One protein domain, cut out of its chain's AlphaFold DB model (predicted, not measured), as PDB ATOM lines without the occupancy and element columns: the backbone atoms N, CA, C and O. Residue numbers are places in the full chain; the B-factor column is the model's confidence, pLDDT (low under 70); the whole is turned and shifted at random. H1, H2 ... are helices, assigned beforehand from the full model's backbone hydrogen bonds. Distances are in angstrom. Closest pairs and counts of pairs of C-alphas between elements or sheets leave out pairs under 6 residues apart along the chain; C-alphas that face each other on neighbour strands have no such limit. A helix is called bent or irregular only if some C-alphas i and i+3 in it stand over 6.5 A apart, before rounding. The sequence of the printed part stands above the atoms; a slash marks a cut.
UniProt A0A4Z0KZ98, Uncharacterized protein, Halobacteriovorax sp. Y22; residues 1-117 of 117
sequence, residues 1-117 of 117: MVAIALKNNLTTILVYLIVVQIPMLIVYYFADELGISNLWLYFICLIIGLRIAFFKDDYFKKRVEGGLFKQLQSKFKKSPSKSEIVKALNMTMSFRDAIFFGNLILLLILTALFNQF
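Overview. This is residues 1 to 117 of the 117 residues of an uncharacterized protein of Halobacteriovorax sp. Y22 (UniProt A0A4Z0KZ98). Long helices H1 and H4 run side by side along a rod, with shorter H2 packed on both: an up-and-down bundle, each helix running against the one before. Bent H3 lies toward one end, its arm H3a packing on H4. The printed part has 117 residues, is all helix and loose, with radius of gyration of the C-alphas 17.7 A and spans 59 by 23 by 17 A.

Arrangement. Irregular H1, residues 2 to 34, has C-alphas 8 and 11 7.4 A apart; its residues 16 to 28 alone touch H2, residues 39 to 54, in a hairpin, closest C-alphas Val 20 and Phe 43, 6.9 A. By hydrogen bonds H3, residues 57 to 76, was assigned as one helix, but it is bent: C-alphas 66 and 69 are 7.1 A apart. H4, residues 82 to 113, touches H1, closest C-alphas Ala 5 and Thr 92, 4.2 A. O i to N i+4 pairs are within hydrogen-bond range throughout H2, H3a, H3b and H4, and 23 of 29 in H1.

Along the chain. H1 spans 42.1 A from C-alpha 2 (7.026, 13.147, 23.399); H4 spans 46.1 A to C-alpha 113 (-10.368, 37.722, 17.713).

Size, cuts and confidence. The printed part has no cut; its links are tight; no printed residue is under 70.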
ATOM      1  N   MET A   1      10.019  10.040  23.255       80.38
ATOM      2  CA  MET A   1       9.732  10.609  24.593       80.38
ATOM      3  C   MET A   1       8.495  11.508  24.600       80.38
ATOM      4  O   MET A   1       7.714  11.382  25.528       80.38
ATOM      5  N   VAL A   2       8.229  12.288  23.540       84.56
ATOM      6  CA  VAL A   2       7.026  13.147  23.399       84.56
ATOM      7  C   VAL A   2       5.712  12.460  23.799       84.56
ATOM      8  O   VAL A   2       5.008  12.963  24.659       84.56
ATOM      9  N   ALA A   3       5.401  11.272  23.264       85.56
ATOM     10  CA  ALA A   3       4.133  10.605  23.597       85.56
ATOM     11  C   ALA A   3       3.981  10.237  25.092       85.56
ATOM     12  O   ALA A   3       2.865  10.151  25.590       85.56
ATOM     13  N   ILE A   4       5.092  10.028  25.812       86.56
ATOM     14  CA  ILE A   4       5.069   9.796  27.266       86.56
ATOM     15  C   ILE A   4       4.744  11.109  27.987       86.56
ATOM     16  O   ILE A   4       3.863  11.136  28.843       86.56
ATOM     17  N   ALA A   5       5.397  12.204  27.585       87.31
ATOM     18  CA  ALA A   5       5.116  13.537  28.110       87.31
ATOM     19  C   ALA A   5       3.655  13.950  27.865       87.31
ATOM     20  O   ALA A   5       3.003  14.447  28.780       87.31
ATOM     21  N   LEU A   6       3.121  13.670  26.672       89.75
ATOM     22  CA  LEU A   6       1.723  13.925  26.325       89.75
ATOM     23  C   LEU A   6       0.768  13.113  27.206       89.75
ATOM     24  O   LEU A   6      -0.130  13.680  27.817       89.75
ATOM     25  N   LYS A   7       0.993  11.797  27.333       90.19
ATOM     26  CA  LYS A   7       0.155  10.917  28.163       90.19
ATOM     27  C   LYS A   7       0.106  11.384  29.620       90.19
ATOM     28  O   LYS A   7      -0.966  11.431  30.211       90.19
ATOM     29  N   ASN A   8       1.252  11.754  30.189       89.88
ATOM     30  CA  ASN A   8       1.334  12.197  31.583       89.88
ATOM     31  C   ASN A   8       0.716  13.587  31.816       89.88
ATOM     32  O   ASN A   8       0.319  13.891  32.942       89.88
ATOM     33  N   ASN A   9       0.603  14.407  30.766       91.69
ATOM     34  CA  ASN A   9      -0.031  15.724  30.808       91.69
ATOM     35  C   ASN A   9      -1.464  15.749  30.262       91.69
ATOM     36  O   ASN A   9      -2.076  16.813  30.247       91.69
ATOM     37  N   LEU A  10      -2.031  14.609  29.857       92.31
ATOM     38  CA  LEU A  10      -3.362  14.560  29.248       92.31
ATOM     39  C   LEU A  10      -4.432  15.163  30.166       92.31
ATOM     40  O   LEU A  10      -5.242  15.964  29.720       92.31
ATOM     41  N   THR A  11      -4.391  14.847  31.462       89.62
ATOM     42  CA  THR A  11      -5.306  15.443  32.445       89.62
ATOM     43  C   THR A  11      -5.155  16.961  32.519       89.62
ATOM     44  O   THR A  11      -6.157  17.660  32.543       89.62
ATOM     45  N   THR A  12      -3.923  17.483  32.506       90.25
ATOM     46  CA  THR A  12      -3.658  18.931  32.500       90.25
ATOM     47  C   THR A  12      -4.279  19.598  31.274       90.25
ATOM     48  O   THR A  12      -4.948  20.617  31.404       90.25
ATOM     49  N   ILE A  13      -4.097  18.995  30.094       92.50
ATOM     50  CA  ILE A  13      -4.669  19.486  28.834       92.50
ATOM     51  C   ILE A  13      -6.196  19.497  28.909       92.50
ATOM     52  O   ILE A  13      -6.811  20.506  28.584       92.50
ATOM     53  N   LEU A  14      -6.806  18.399  29.366       92.69
ATOM     54  CA  LEU A  14      -8.261  18.286  29.473       92.69
ATOM     55  C   LEU A  14      -8.846  19.294  30.464       92.69
ATOM     56  O   LEU A  14      -9.876  19.890  30.171       92.69
ATOM     57  N   VAL A  15      -8.183  19.523  31.602       91.69
ATOM     58  CA  VAL A  15      -8.607  20.542  32.573       91.69
ATOM     59  C   VAL A  15      -8.591  21.925  31.931       91.69
ATOM     60  O   VAL A  15      -9.599  22.618  31.991       91.69
ATOM     61  N   TYR A  16      -7.501  22.316  31.266       93.19
ATOM     62  CA  TYR A  16      -7.462  23.608  30.578       93.19
ATOM     63  C   TYR A  16      -8.513  23.710  29.465       93.19
ATOM     64  O   TYR A  16      -9.186  24.730  29.352       93.19
ATOM     65  N   LEU A  17      -8.717  22.651  28.683       93.56
ATOM     66  CA  LEU A  17      -9.712  22.641  27.613       93.56
ATOM     67  C   LEU A  17     -11.140  22.823  28.155       93.56
ATOM     68  O   LEU A  17     -11.874  23.682  27.678       93.56
ATOM     69  N   ILE A  18     -11.526  22.030  29.156       94.50
ATOM     70  CA  ILE A  18     -12.905  21.972  29.661       94.50
ATOM     71  C   ILE A  18     -13.216  23.135  30.602       94.50
ATOM     72  O   ILE A  18     -14.318  23.666  30.565       94.50
ATOM     73  N   VAL A  19     -12.269  23.524  31.457       92.81
ATOM     74  CA  VAL A  19     -12.506  24.530  32.506       92.81
ATOM     75  C   VAL A  19     -12.199  25.942  32.017       92.81
ATOM     76  O   VAL A  19     -12.769  26.894  32.535       92.81
ATOM     77  N   VAL A  20     -11.317  26.095  31.024       94.00
ATOM     78  CA  VAL A  20     -10.922  27.416  30.518       94.00
ATOM     79  C   VAL A  20     -11.409  27.625  29.094       94.00
ATOM     80  O   VAL A  20     -12.229  28.504  28.864       94.00
ATOM     81  N   GLN A  21     -10.940  26.822  28.137       92.88
ATOM     82  CA  GLN A  21     -11.118  27.138  26.715       92.88
ATOM     83  C   GLN A  21     -12.581  27.054  26.260       92.88
ATOM     84  O   GLN A  21     -13.057  27.958  25.580       92.88
ATOM     85  N   ILE A  22     -13.314  26.009  26.656       94.12
ATOM     86  CA  ILE A  22     -14.735  25.866  26.302       94.12
ATOM     87  C   ILE A  22     -15.579  26.995  26.925       94.12
ATOM     88  O   ILE A  22     -16.265  27.683  26.167       94.12
ATOM     89  N   PRO A  23     -15.519  27.260  28.248       93.62
ATOM     90  CA  PRO A  23     -16.235  28.383  28.845       93.62
ATOM     91  C   PRO A  23     -15.844  29.730  28.242       93.62
ATOM     92  O   PRO A  23     -16.717  30.562  28.028       93.62
ATOM     93  N   MET A  24     -14.565  29.938  27.923       93.69
ATOM     94  CA  MET A  24     -14.099  31.174  27.298       93.69
ATOM     95  C   MET A  24     -14.719  31.396  25.926       93.69
ATOM     96  O   MET A  24     -15.239  32.477  25.682       93.69
ATOM     97  N   LEU A  25     -14.738  30.378  25.059       93.56
ATOM     98  CA  LEU A  25     -15.383  30.482  23.749       93.56
ATOM     99  C   LEU A  25     -16.880  30.778  23.867       93.56
ATOM    100  O   LEU A  25     -17.385  31.628  23.141       93.56
ATOM    101  N   ILE A  26     -17.578  30.110  24.791       92.31
ATOM    102  CA  ILE A  26     -19.008  30.347  25.031       92.31
ATOM    103  C   ILE A  26     -19.224  31.789  25.496       92.31
ATOM    104  O   ILE A  26     -20.015  32.514  24.907       92.31
ATOM    105  N   VAL A  27     -18.509  32.218  26.535       92.00
ATOM    106  CA  VAL A  27     -18.690  33.548  27.122       92.00
ATOM    107  C   VAL A  27     -18.314  34.642  26.127       92.00
ATOM    108  O   VAL A  27     -19.051  35.609  26.018       92.00
ATOM    109  N   TYR A  28     -17.229  34.483  25.366       92.19
ATOM    110  CA  TYR A  28     -16.825  35.456  24.345       92.19
ATOM    111  C   TYR A  28     -17.832  35.558  23.205       92.19
ATOM    112  O   TYR A  28     -18.074  36.656  22.718       92.19
ATOM    113  N   TYR A  29     -18.454  34.446  22.811       90.88
ATOM    114  CA  TYR A  29     -19.477  34.456  21.771       90.88
ATOM    115  C   TYR A  29     -20.714  35.277  22.167       90.88
ATOM    116  O   TYR A  29     -21.291  35.953  21.325       90.88
ATOM    117  N   PHE A  30     -21.097  35.255  23.446       90.69
ATOM    118  CA  PHE A  30     -22.248  36.012  23.960       90.69
ATOM    119  C   PHE A  30     -21.873  37.360  24.596       90.69
ATOM    120  O   PHE A  30     -22.755  38.104  25.022       90.69
ATOM    121  N   ALA A  31     -20.584  37.689  24.699       86.88
ATOM    122  CA  ALA A  31     -20.112  38.855  25.444       86.88
ATOM    123  C   ALA A  31     -20.637  40.176  24.865       86.88
ATOM    124  O   ALA A  31     -21.062  41.043  25.632       86.88
ATOM    125  N   ASP A  32     -20.668  40.290  23.534       79.69
ATOM    126  CA  ASP A  32     -21.167  41.476  22.832       79.69
ATOM    127  C   ASP A  32     -22.666  41.700  23.087       79.69
ATOM    128  O   ASP A  32     -23.090  42.826  23.340       79.69
ATOM    129  N   GLU A  33     -23.466  40.629  23.104       81.75
ATOM    130  CA  GLU A  33     -24.906  40.697  23.401       81.75
ATOM    131  C   GLU A  33     -25.179  41.093  24.860       81.75
ATOM    132  O   GLU A  33     -26.173  41.753  25.160       81.75
ATOM    133  N   LEU A  34     -24.285  40.704  25.770       80.56
ATOM    134  CA  LEU A  34     -24.382  40.993  27.199       80.56
ATOM    135  C   LEU A  34     -23.736  42.335  27.589       80.56
ATOM    136  O   LEU A  34     -23.853  42.748  28.744       80.56
ATOM    137  N   GLY A  35     -23.049  43.010  26.660       81.56
ATOM    138  CA  GLY A  35     -22.336  44.266  26.909       81.56
ATOM    139  C   GLY A  35     -21.179  44.135  27.906       81.56
ATOM    140  O   GLY A  35     -20.830  45.109  28.579       81.56
ATOM    141  N   ILE A  36     -20.605  42.937  28.048       82.25
ATOM    142  CA  ILE A  36     -19.524  42.668  29.003       82.25
ATOM    143  C   ILE A  36     -18.185  42.845  28.287       82.25
ATOM    144  O   ILE A  36     -17.958  42.254  27.238       82.25
ATOM    145  N   SER A  37     -17.290  43.635  28.879       82.69
ATOM    146  CA  SER A  37     -15.924  43.861  28.391       82.69
ATOM    147  C   SER A  37     -14.886  43.293  29.362       82.69
ATOM    148  O   SER A  37     -15.214  42.904  30.486       82.69
ATOM    149  N   ASN A  38     -13.614  43.274  28.951       86.25
ATOM    150  CA  ASN A  38     -12.475  42.890  29.793       86.25
ATOM    151  C   ASN A  38     -12.526  41.451  30.355       86.25
ATOM    152  O   ASN A  38     -11.848  41.123  31.333       86.25
ATOM    153  N   LEU A  39     -13.298  40.549  29.739       88.88
ATOM    154  CA  LEU A  39     -13.440  39.158  30.191       88.88
ATOM    155  C   LEU A  39     -12.115  38.379  30.172       88.88
ATOM    156  O   LEU A  39     -11.959  37.384  30.880       88.88
ATOM    157  N   TRP A  40     -11.131  38.841  29.400       89.56
ATOM    158  CA  TRP A  40      -9.768  38.312  29.411       89.56
ATOM    159  C   TRP A  40      -9.129  38.320  30.805       89.56
ATOM    160  O   TRP A  40      -8.440  37.360  31.152       89.56
ATOM    161  N   LEU A  41      -9.407  39.331  31.639       91.69
ATOM    162  CA  LEU A  41      -8.894  39.402  33.011       91.69
ATOM    163  C   LEU A  41      -9.384  38.222  33.850       91.69
ATOM    164  O   LEU A  41      -8.597  37.589  34.558       91.69
ATOM    165  N   TYR A  42     -10.672  37.890  33.736       92.44
ATOM    166  CA  TYR A  42     -11.262  36.750  34.432       92.44
ATOM    167  C   TYR A  42     -10.570  35.442  34.034       92.44
ATOM    168  O   TYR A  42     -10.142  34.674  34.900       92.44
ATOM    169  N   PHE A  43     -10.391  35.208  32.732       93.88
ATOM    170  CA  PHE A  43      -9.773  33.976  32.245       93.88
ATOM    171  C   PHE A  43      -8.271  33.893  32.552       93.88
ATOM    172  O   PHE A  43      -7.785  32.804  32.861       93.88
ATOM    173  N   ILE A  44      -7.534  35.011  32.572       94.25
ATOM    174  CA  ILE A  44      -6.140  35.026  33.042       94.25
ATOM    175  C   ILE A  44      -6.073  34.627  34.517       94.25
ATOM    176  O   ILE A  44      -5.303  33.729  34.876       94.25
ATOM    177  N   CYS A  45      -6.901  35.243  35.365       94.62
ATOM    178  CA  CYS A  45      -6.975  34.906  36.785       94.62
ATOM    179  C   CYS A  45      -7.324  33.428  36.994       94.62
ATOM    180  O   CYS A  45      -6.705  32.764  37.826       94.62
ATOM    181  N   LEU A  46      -8.251  32.883  36.203       93.75
ATOM    182  CA  LEU A  46      -8.610  31.469  36.237       93.75
ATOM    183  C   LEU A  46      -7.433  30.560  35.842       93.75
ATOM    184  O   LEU A  46      -7.144  29.598  36.553       93.75
ATOM    185  N   ILE A  47      -6.717  30.861  34.752       94.19
ATOM    186  CA  ILE A  47      -5.554  30.073  34.301       94.19
ATOM    187  C   ILE A  47      -4.450  30.054  35.368       94.19
ATOM    188  O   ILE A  47      -3.899  28.987  35.669       94.19
ATOM    189  N   ILE A  48      -4.138  31.216  35.950       93.81
ATOM    190  CA  ILE A  48      -3.127  31.354  37.007       93.81
ATOM    191  C   ILE A  48      -3.590  30.637  38.281       93.81
ATOM    192  O   ILE A  48      -2.831  29.861  38.864       93.81
ATOM    193  N   GLY A  49      -4.847  30.829  38.682       92.94
ATOM    194  CA  GLY A  49      -5.445  30.165  39.838       92.94
ATOM    195  C   GLY A  49      -5.392  28.643  39.719       92.94
ATOM    196  O   GLY A  49      -4.959  27.965  40.652       92.94
ATOM    197  N   LEU A  50      -5.723  28.095  38.545       90.62
ATOM    198  CA  LEU A  50      -5.593  26.663  38.265       90.62
ATOM    199  C   LEU A  50      -4.136  26.188  38.375       90.62
ATOM    200  O   LEU A  50      -3.894  25.132  38.970       90.62
ATOM    201  N   ARG A  51      -3.161  26.965  37.863       90.00
ATOM    202  CA  ARG A  51      -1.719  26.668  38.005       90.00
ATOM    203  C   ARG A  51      -1.313  26.528  39.465       90.00
ATOM    204  O   ARG A  51      -0.669  25.545  39.823       90.00
ATOM    205  N   ILE A  52      -1.726  27.464  40.305       89.50
ATOM    206  CA  ILE A  52      -1.347  27.479  41.719       89.50
ATOM    207  C   ILE A  52      -2.072  26.371  42.501       89.50
ATOM    208  O   ILE A  52      -1.448  25.653  43.284       89.50
ATOM    209  N   ALA A  53      -3.378  26.201  42.282       84.38
ATOM    210  CA  ALA A  53      -4.209  25.300  43.079       84.38
ATOM    211  C   ALA A  53      -3.994  23.818  42.735       84.38
ATOM    212  O   ALA A  53      -3.805  22.990  43.628       84.38
ATOM    213  N   PHE A  54      -4.004  23.478  41.443       77.00
ATOM    214  CA  PHE A  54      -4.044  22.084  40.989       77.00
ATOM    215  C   PHE A  54      -2.713  21.592  40.435       77.00
ATOM    216  O   PHE A  54      -2.464  20.384  40.408       77.00
ATOM    217  N   PHE A  55      -1.833  22.504  40.019       76.06
ATOM    218  CA  PHE A  55      -0.607  22.137  39.332       76.06
ATOM    219  C   PHE A  55       0.656  22.226  40.205       76.06
ATOM    220  O   PHE A  55       1.730  22.539  39.703       76.06
ATOM    221  N   LYS A  56       0.568  21.803  41.477       79.31
ATOM    222  CA  LYS A  56       1.729  21.685  42.384       79.31
ATOM    223  C   LYS A  56       2.826  20.792  41.789       79.31
ATOM    224  O   LYS A  56       2.605  19.600  41.547       79.31
ATOM    225  N   ASP A  57       4.003  21.369  41.561       77.75
ATOM    226  CA  ASP A  57       5.076  20.733  40.789       77.75
ATOM    227  C   ASP A  57       5.687  19.517  41.491       77.75
ATOM    228  O   ASP A  57       5.870  18.481  40.852       77.75
ATOM    229  N   ASP A  58       5.888  19.569  42.809       82.44
ATOM    230  CA  ASP A  58       6.489  18.457  43.561       82.44
ATOM    231  C   ASP A  58       5.620  17.197  43.574       82.44
ATOM    232  O   ASP A  58       6.116  16.079  43.418       82.44
ATOM    233  N   TYR A  59       4.305  17.366  43.735       84.06
ATOM    234  CA  TYR A  59       3.371  16.242  43.735       84.06
ATOM    235  C   TYR A  59       3.288  15.597  42.350       84.06
ATOM    236  O   TYR A  59       3.360  14.373  42.213       84.06
ATOM    237  N   PHE A  60       3.190  16.425  41.308       84.31
ATOM    238  CA  PHE A  60       3.165  15.946  39.933       84.31
ATOM    239  C   PHE A  60       4.466  15.222  39.568       84.31
ATOM    240  O   PHE A  60       4.408  14.120  39.019       84.31
ATOM    241  N   LYS A  61       5.622  15.783  39.942       86.38
ATOM    242  CA  LYS A  61       6.941  15.187  39.708       86.38
ATOM    243  C   LYS A  61       7.054  13.804  40.347       86.38
ATOM    244  O   LYS A  61       7.352  12.850  39.634       86.38
ATOM    245  N   LYS A  62       6.720  13.665  41.639       86.88
ATOM    246  CA  LYS A  62       6.744  12.370  42.350       86.88
ATOM    247  C   LYS A  62       5.828  11.332  41.700       86.88
ATOM    248  O   LYS A  62       6.226  10.184  41.506       86.88
ATOM    249  N   ARG A  63       4.610  11.737  41.320       86.88
ATOM    250  CA  ARG A  63       3.640  10.856  40.647       86.88
ATOM    251  C   ARG A  63       4.166  10.351  39.301       86.88
ATOM    252  O   ARG A  63       4.027   9.172  38.989       86.88
ATOM    253  N   VAL A  64       4.745  11.241  38.494       87.19
ATOM    254  CA  VAL A  64       5.282  10.901  37.169       87.19
ATOM    255  C   VAL A  64       6.534  10.031  37.296       87.19
ATOM    256  O   VAL A  64       6.642   9.021  36.605       87.19
ATOM    257  N   GLU A  65       7.443  10.369  38.209       87.31
ATOM    258  CA  GLU A  65       8.676   9.620  38.467       87.31
ATOM    259  C   GLU A  65       8.398   8.159  38.850       87.31
ATOM    260  O   GLU A  65       8.976   7.252  38.248       87.31
ATOM    261  N   GLY A  66       7.424   7.909  39.736       85.75
ATOM    262  CA  GLY A  66       7.027   6.550  40.128       85.75
ATOM    263  C   GLY A  66       6.463   5.691  38.983       85.75
ATOM    264  O   GLY A  66       6.530   4.462  39.034       85.75
ATOM    265  N   GLY A  67       5.931   6.314  37.924       86.81
ATOM    266  CA  GLY A  67       5.389   5.623  36.748       86.81
ATOM    267  C   GLY A  67       6.353   5.523  35.561       86.81
ATOM    268  O   GLY A  67       6.170   4.667  34.691       86.81
ATOM    269  N   LEU A  68       7.381   6.375  35.506       88.56
ATOM    270  CA  LEU A  68       8.234   6.547  34.327       88.56
ATOM    271  C   LEU A  68       9.043   5.299  33.974       88.56
ATOM    272  O   LEU A  68       9.162   4.985  32.790       88.56
ATOM    273  N   PHE A  69       9.543   4.559  34.969       87.38
ATOM    274  CA  PHE A  69      10.307   3.330  34.730       87.38
ATOM    275  C   PHE A  69       9.494   2.318  33.908       87.38
ATOM    276  O   PHE A  69       9.922   1.898  32.833       87.38
ATOM    277  N   LYS A  70       8.271   1.998  34.357       88.12
ATOM    278  CA  LYS A  70       7.370   1.062  33.663       88.12
ATOM    279  C   LYS A  70       6.963   1.578  32.281       88.12
ATOM    280  O   LYS A  70       6.901   0.803  31.329       88.12
ATOM    281  N   GLN A  71       6.706   2.881  32.148       88.44
ATOM    282  CA  GLN A  71       6.322   3.490  30.868       88.44
ATOM    283  C   GLN A  71       7.453   3.434  29.833       88.44
ATOM    284  O   GLN A  71       7.208   3.128  28.665       88.44
ATOM    285  N   LEU A  72       8.691   3.703  30.249       87.62
ATOM    286  CA  LEU A  72       9.867   3.616  29.386       87.62
ATOM    287  C   LEU A  72      10.196   2.161  29.040       87.62
ATOM    288  O   LEU A  72      10.414   1.863  27.867       87.62
ATOM    289  N   GLN A  73      10.140   1.250  30.016       88.44
ATOM    290  CA  GLN A  73      10.366  -0.179  29.791       88.44
ATOM    291  C   GLN A  73       9.354  -0.767  28.801       88.44
ATOM    292  O   GLN A  73       9.737  -1.458  27.861       88.44
ATOM    293  N   SER A  74       8.069  -0.437  28.960       88.50
ATOM    294  CA  SER A  74       7.010  -0.858  28.036       88.50
ATOM    295  C   SER A  74       7.230  -0.311  26.623       88.50
ATOM    296  O   SER A  74       7.016  -1.026  25.645       88.50
ATOM    297  N   LYS A  75       7.700   0.937  26.500       85.12
ATOM    298  CA  LYS A  75       7.889   1.588  25.200       85.12
ATOM    299  C   LYS A  75       9.129   1.110  24.447       85.12
ATOM    300  O   LYS A  75       9.067   0.934  23.235       85.12
ATOM    301  N   PHE A  76      10.249   0.943  25.142       85.38
ATOM    302  CA  PHE A  76      11.538   0.609  24.527       85.38
ATOM    303  C   PHE A  76      11.893  -0.881  24.631       85.38
ATOM    304  O   PHE A  76      12.919  -1.294  24.096       85.38
ATOM    305  N   LYS A  77      11.054  -1.689  25.302       85.69
ATOM    306  CA  LYS A  77      11.254  -3.128  25.569       85.69
ATOM    307  C   LYS A  77      12.605  -3.460  26.227       85.69
ATOM    308  O   LYS A  77      13.075  -4.590  26.152       85.69
ATOM    309  N   LYS A  78      13.239  -2.476  26.868       86.25
ATOM    310  CA  LYS A  78      14.535  -2.574  27.550       86.25
ATOM    311  C   LYS A  78      14.460  -1.848  28.888       86.25
ATOM    312  O   LYS A  78      13.636  -0.948  29.048       86.25
ATOM    313  N   SER A  79      15.303  -2.245  29.839       86.50
ATOM    314  CA  SER A  79      15.394  -1.552  31.127       86.50
ATOM    315  C   SER A  79      15.958  -0.143  30.902       86.50
ATOM    316  O   SER A  79      17.058  -0.034  30.355       86.50
ATOM    317  N   PRO A  80      15.224   0.924  31.257       85.50
ATOM    318  CA  PRO A  80      15.683   2.287  31.043       85.50
ATOM    319  C   PRO A  80      16.806   2.646  32.017       85.50
ATOM    320  O   PRO A  80      16.772   2.313  33.203       85.50
ATOM    321  N   SER A  81      17.793   3.377  31.517       89.62
ATOM    322  CA  SER A  81      18.859   3.951  32.332       89.62
ATOM    323  C   SER A  81      18.347   5.110  33.197       89.62
ATOM    324  O   SER A  81      17.347   5.765  32.887       89.62
ATOM    325  N   LYS A  82      19.068   5.424  34.284       87.06
ATOM    326  CA  LYS A  82      18.742   6.577  35.145       87.06
ATOM    327  C   LYS A  82      18.699   7.891  34.355       87.06
ATOM    328  O   LYS A  82      17.822   8.715  34.596       87.06
ATOM    329  N   SER A  83      19.600   8.074  33.389       89.62
ATOM    330  CA  SER A  83      19.640   9.277  32.549       89.62
ATOM    331  C   SER A  83      18.408   9.402  31.647       89.62
ATOM    332  O   SER A  83      17.875  10.499  31.496       89.62
ATOM    333  N   GLU A  84      17.897   8.299  31.097       87.69
ATOM    334  CA  GLU A  84      16.668   8.296  30.293       87.69
ATOM    335  C   GLU A  84      15.428   8.638  31.119       87.69
ATOM    336  O   GLU A  84      14.567   9.383  30.648       87.69
ATOM    337  N   ILE A  85      15.351   8.141  32.357       88.75
ATOM    338  CA  ILE A  85      14.263   8.465  33.290       88.75
ATOM    339  C   ILE A  85      14.273   9.961  33.602       88.75
ATOM    340  O   ILE A  85      13.244  10.620  33.456       88.75
ATOM    341  N   VAL A  86      15.438  10.519  33.946       89.94
ATOM    342  CA  VAL A  86      15.593  11.958  34.220       89.94
ATOM    343  C   VAL A  86      15.249  12.794  32.986       89.94
ATOM    344  O   VAL A  86      14.515  13.775  33.087       89.94
ATOM    345  N   LYS A  87      15.705  12.389  31.794       91.25
ATOM    346  CA  LYS A  87      15.389  13.087  30.541       91.25
ATOM    347  C   LYS A  87      13.889  13.077  30.244       91.25
ATOM    348  O   LYS A  87      13.330  14.105  29.869       91.25
ATOM    349  N   ALA A  88      13.221  11.939  30.432       89.75
ATOM    350  CA  ALA A  88      11.780  11.820  30.233       89.75
ATOM    351  C   ALA A  88      10.979  12.614  31.278       89.75
ATOM    352  O   ALA A  88       9.954  13.207  30.933       89.75
ATOM    353  N   LEU A  89      11.457  12.667  32.524       91.69
ATOM    354  CA  LEU A  89      10.874  13.483  33.586       91.69
ATOM    355  C   LEU A  89      10.967  14.970  33.245       91.69
ATOM    356  O   LEU A  89       9.938  15.637  33.180       91.69
ATOM    357  N   ASN A  90      12.167  15.465  32.935       90.88
ATOM    358  CA  ASN A  90      12.387  16.863  32.560       90.88
ATOM    359  C   ASN A  90      11.568  17.251  31.326       90.88
ATOM    360  O   ASN A  90      10.953  18.314  31.303       90.88
ATOM    361  N   MET A  91      11.485  16.366  30.328       92.44
ATOM    362  CA  MET A  91      10.644  16.593  29.154       92.44
ATOM    363  C   MET A  91       9.155  16.658  29.516       92.44
ATOM    364  O   MET A  91       8.434  17.485  28.973       92.44
ATOM    365  N   THR A  92       8.686  15.816  30.440       92.50
ATOM    366  CA  THR A  92       7.286  15.832  30.897       92.50
ATOM    367  C   THR A  92       6.954  17.113  31.663       92.50
ATOM    368  O   THR A  92       5.873  17.663  31.462       92.50
ATOM    369  N   MET A  93       7.879  17.600  32.495       91.44
ATOM    370  CA  MET A  93       7.745  18.872  33.215       91.44
ATOM    371  C   MET A  93       7.729  20.056  32.244       91.44
ATOM    372  O   MET A  93       6.770  20.816  32.226       91.44
ATOM    373  N   SER A  94       8.721  20.143  31.354       91.62
ATOM    374  CA  SER A  94       8.799  21.213  30.353       91.62
ATOM    375  C   SER A  94       7.570  21.245  29.438       91.62
ATOM    376  O   SER A  94       7.058  22.316  29.125       91.62
ATOM    377  N   PHE A  95       7.031  20.080  29.064       92.81
ATOM    378  CA  PHE A  95       5.805  20.006  28.269       92.81
ATOM    379  C   PHE A  95       4.590  20.570  29.019       92.81
ATOM    380  O   PHE A  95       3.729  21.201  28.416       92.81
ATOM    381  N   ARG A  96       4.524  20.377  30.341       90.56
ATOM    382  CA  ARG A  96       3.468  20.943  31.187       90.56
ATOM    383  C   ARG A  96       3.531  22.465  31.234       90.56
ATOM    384  O   ARG A  96       2.492  23.118  31.169       90.56
ATOM    385  N   ASP A  97       4.734  23.019  31.318       91.94
ATOM    386  CA  ASP A  97       4.939  24.467  31.295       91.94
ATOM    387  C   ASP A  97       4.604  25.044  29.921       91.94
ATOM    388  O   ASP A  97       3.901  26.049  29.833       91.94
ATOM    389  N   ALA A  98       4.985  24.353  28.843       93.38
ATOM    390  CA  ALA A  98       4.582  24.720  27.490       93.38
ATOM    391  C   ALA A  98       3.051  24.723  27.320       93.38
ATOM    392  O   ALA A  98       2.517  25.634  26.697       93.38
ATOM    393  N   ILE A  99       2.331  23.760  27.911       93.31
ATOM    394  CA  ILE A  99       0.857  23.763  27.919       93.31
ATOM    395  C   ILE A  99       0.319  24.995  28.655       93.31
ATOM    396  O   ILE A  99      -0.601  25.639  28.159       93.31
ATOM    397  N   PHE A 100       0.877  25.340  29.818       94.12
ATOM    398  CA  PHE A 100       0.449  26.513  30.583       94.12
ATOM    399  C   PHE A 100       0.636  27.816  29.795       94.12
ATOM    400  O   PHE A 100      -0.328  28.551  29.587       94.12
ATOM    401  N   PHE A 101       1.848  28.075  29.299       94.75
ATOM    402  CA  PHE A 101       2.122  29.280  28.513       94.75
ATOM    403  C   PHE A 101       1.355  29.292  27.189       94.75
ATOM    404  O   PHE A 101       0.841  30.333  26.789       94.75
ATOM    405  N   GLY A 102       1.199  28.133  26.546       95.06
ATOM    406  CA  GLY A 102       0.375  27.990  25.349       95.06
ATOM    407  C   GLY A 102      -1.085  28.379  25.590       95.06
ATOM    408  O   GLY A 102      -1.680  29.026  24.736       95.06
ATOM    409  N   ASN A 103      -1.649  28.067  26.762       94.06
ATOM    410  CA  ASN A 103      -3.006  28.489  27.124       94.06
ATOM    411  C   ASN A 103      -3.122  30.005  27.333       94.06
ATOM    412  O   ASN A 103      -4.126  30.582  26.926       94.06
ATOM    413  N   LEU A 104      -2.111  30.655  27.920       94.75
ATOM    414  CA  LEU A 104      -2.087  32.117  28.050       94.75
ATOM    415  C   LEU A 104      -2.009  32.802  26.681       94.75
ATOM    416  O   LEU A 104      -2.731  33.761  26.432       94.75
ATOM    417  N   ILE A 105      -1.172  32.292  25.777       95.56
ATOM    418  CA  ILE A 105      -1.065  32.822  24.412       95.56
ATOM    419  C   ILE A 105      -2.381  32.616  23.653       95.56
ATOM    420  O   ILE A 105      -2.864  33.540  23.004       95.56
ATOM    421  N   LEU A 106      -2.983  31.427  23.758       94.69
ATOM    422  CA  LEU A 106      -4.265  31.128  23.121       94.69
ATOM    423  C   LEU A 106      -5.382  32.048  23.628       94.69
ATOM    424  O   LEU A 106      -6.187  32.508  22.824       94.69
ATOM    425  N   LEU A 107      -5.396  32.356  24.929       94.62
ATOM    426  CA  LEU A 107      -6.305  33.345  25.503       94.62
ATOM    427  C   LEU A 107      -6.130  34.699  24.821       94.62
ATOM    428  O   LEU A 107      -7.110  35.225  24.316       94.62
ATOM    429  N   LEU A 108      -4.906  35.228  24.730       93.25
ATOM    430  CA  LEU A 108      -4.659  36.533  24.097       93.25
ATOM    431  C   LEU A 108      -5.112  36.567  22.631       93.25
ATOM    432  O   LEU A 108      -5.697  37.553  22.189       93.25
ATOM    433  N   ILE A 109      -4.871  35.480  21.890       94.25
ATOM    434  CA  ILE A 109      -5.330  35.341  20.502       94.25
ATOM    435  C   ILE A 109      -6.860  35.385  20.444       94.25
ATOM    436  O   ILE A 109      -7.419  36.119  19.634       94.25
ATOM    437  N   LEU A 110      -7.546  34.630  21.303       92.81
ATOM    438  CA  LEU A 110      -9.007  34.598  21.325       92.81
ATOM    439  C   LEU A 110      -9.597  35.931  21.800       92.81
ATOM    440  O   LEU A 110     -10.567  36.395  21.213       92.81
ATOM    441  N   THR A 111      -8.989  36.605  22.775       91.94
ATOM    442  CA  THR A 111      -9.411  37.948  23.203       91.94
ATOM    443  C   THR A 111      -9.345  38.935  22.045       91.94
ATOM    444  O   THR A 111     -10.297  39.680  21.827       91.94
ATOM    445  N   ALA A 112      -8.262  38.901  21.263       91.25
ATOM    446  CA  ALA A 112      -8.114  39.756  20.092       91.25
ATOM    447  C   ALA A 112      -9.140  39.435  18.995       91.25
ATOM    448  O   ALA A 112      -9.717  40.351  18.417       91.25
ATOM    449  N   LEU A 113      -9.399  38.150  18.729       91.38
ATOM    450  CA  LEU A 113     -10.368  37.722  17.713       91.38
ATOM    451  C   LEU A 113     -11.808  38.132  18.042       91.38
ATOM    452  O   LEU A 113     -12.564  38.445  17.129       91.38
ATOM    453  N   PHE A 114     -12.175  38.142  19.323       89.38
ATOM    454  CA  PHE A 114     -13.507  38.537  19.790       89.38
ATOM    455  C   PHE A 114     -13.586  40.012  20.222       89.38
ATOM    456  O   PHE A 114     -14.603  40.432  20.755       89.38
ATOM    457  N   ASN A 115     -12.524  40.801  20.008       85.75
ATOM    458  CA  ASN A 115     -12.434  42.209  20.414       85.75
ATOM    459  C   ASN A 115     -12.796  42.458  21.895       85.75
ATOM    460  O   ASN A 115     -13.404  43.463  22.249       85.75
ATOM    461  N   GLN A 116     -12.409  41.526  22.766       82.94
ATOM    462  CA  GLN A 116     -12.763  41.517  24.188       82.94
ATOM    463  C   GLN A 116     -11.716  42.202  25.077       82.94
ATOM    464  O   GLN A 116     -11.617  41.850  26.253       82.94
ATOM    465  N   PHE A 117     -10.914  43.120  24.525       75.88
ATOM    466  CA  PHE A 117      -9.922  43.883  25.291       75.88
ATOM    467  C   PHE A 117     -10.553  44.873  26.269       75.88
ATOM    468  O   PHE A 117     -11.655  45.398  25.994       75.88
TER     469      PHE A 117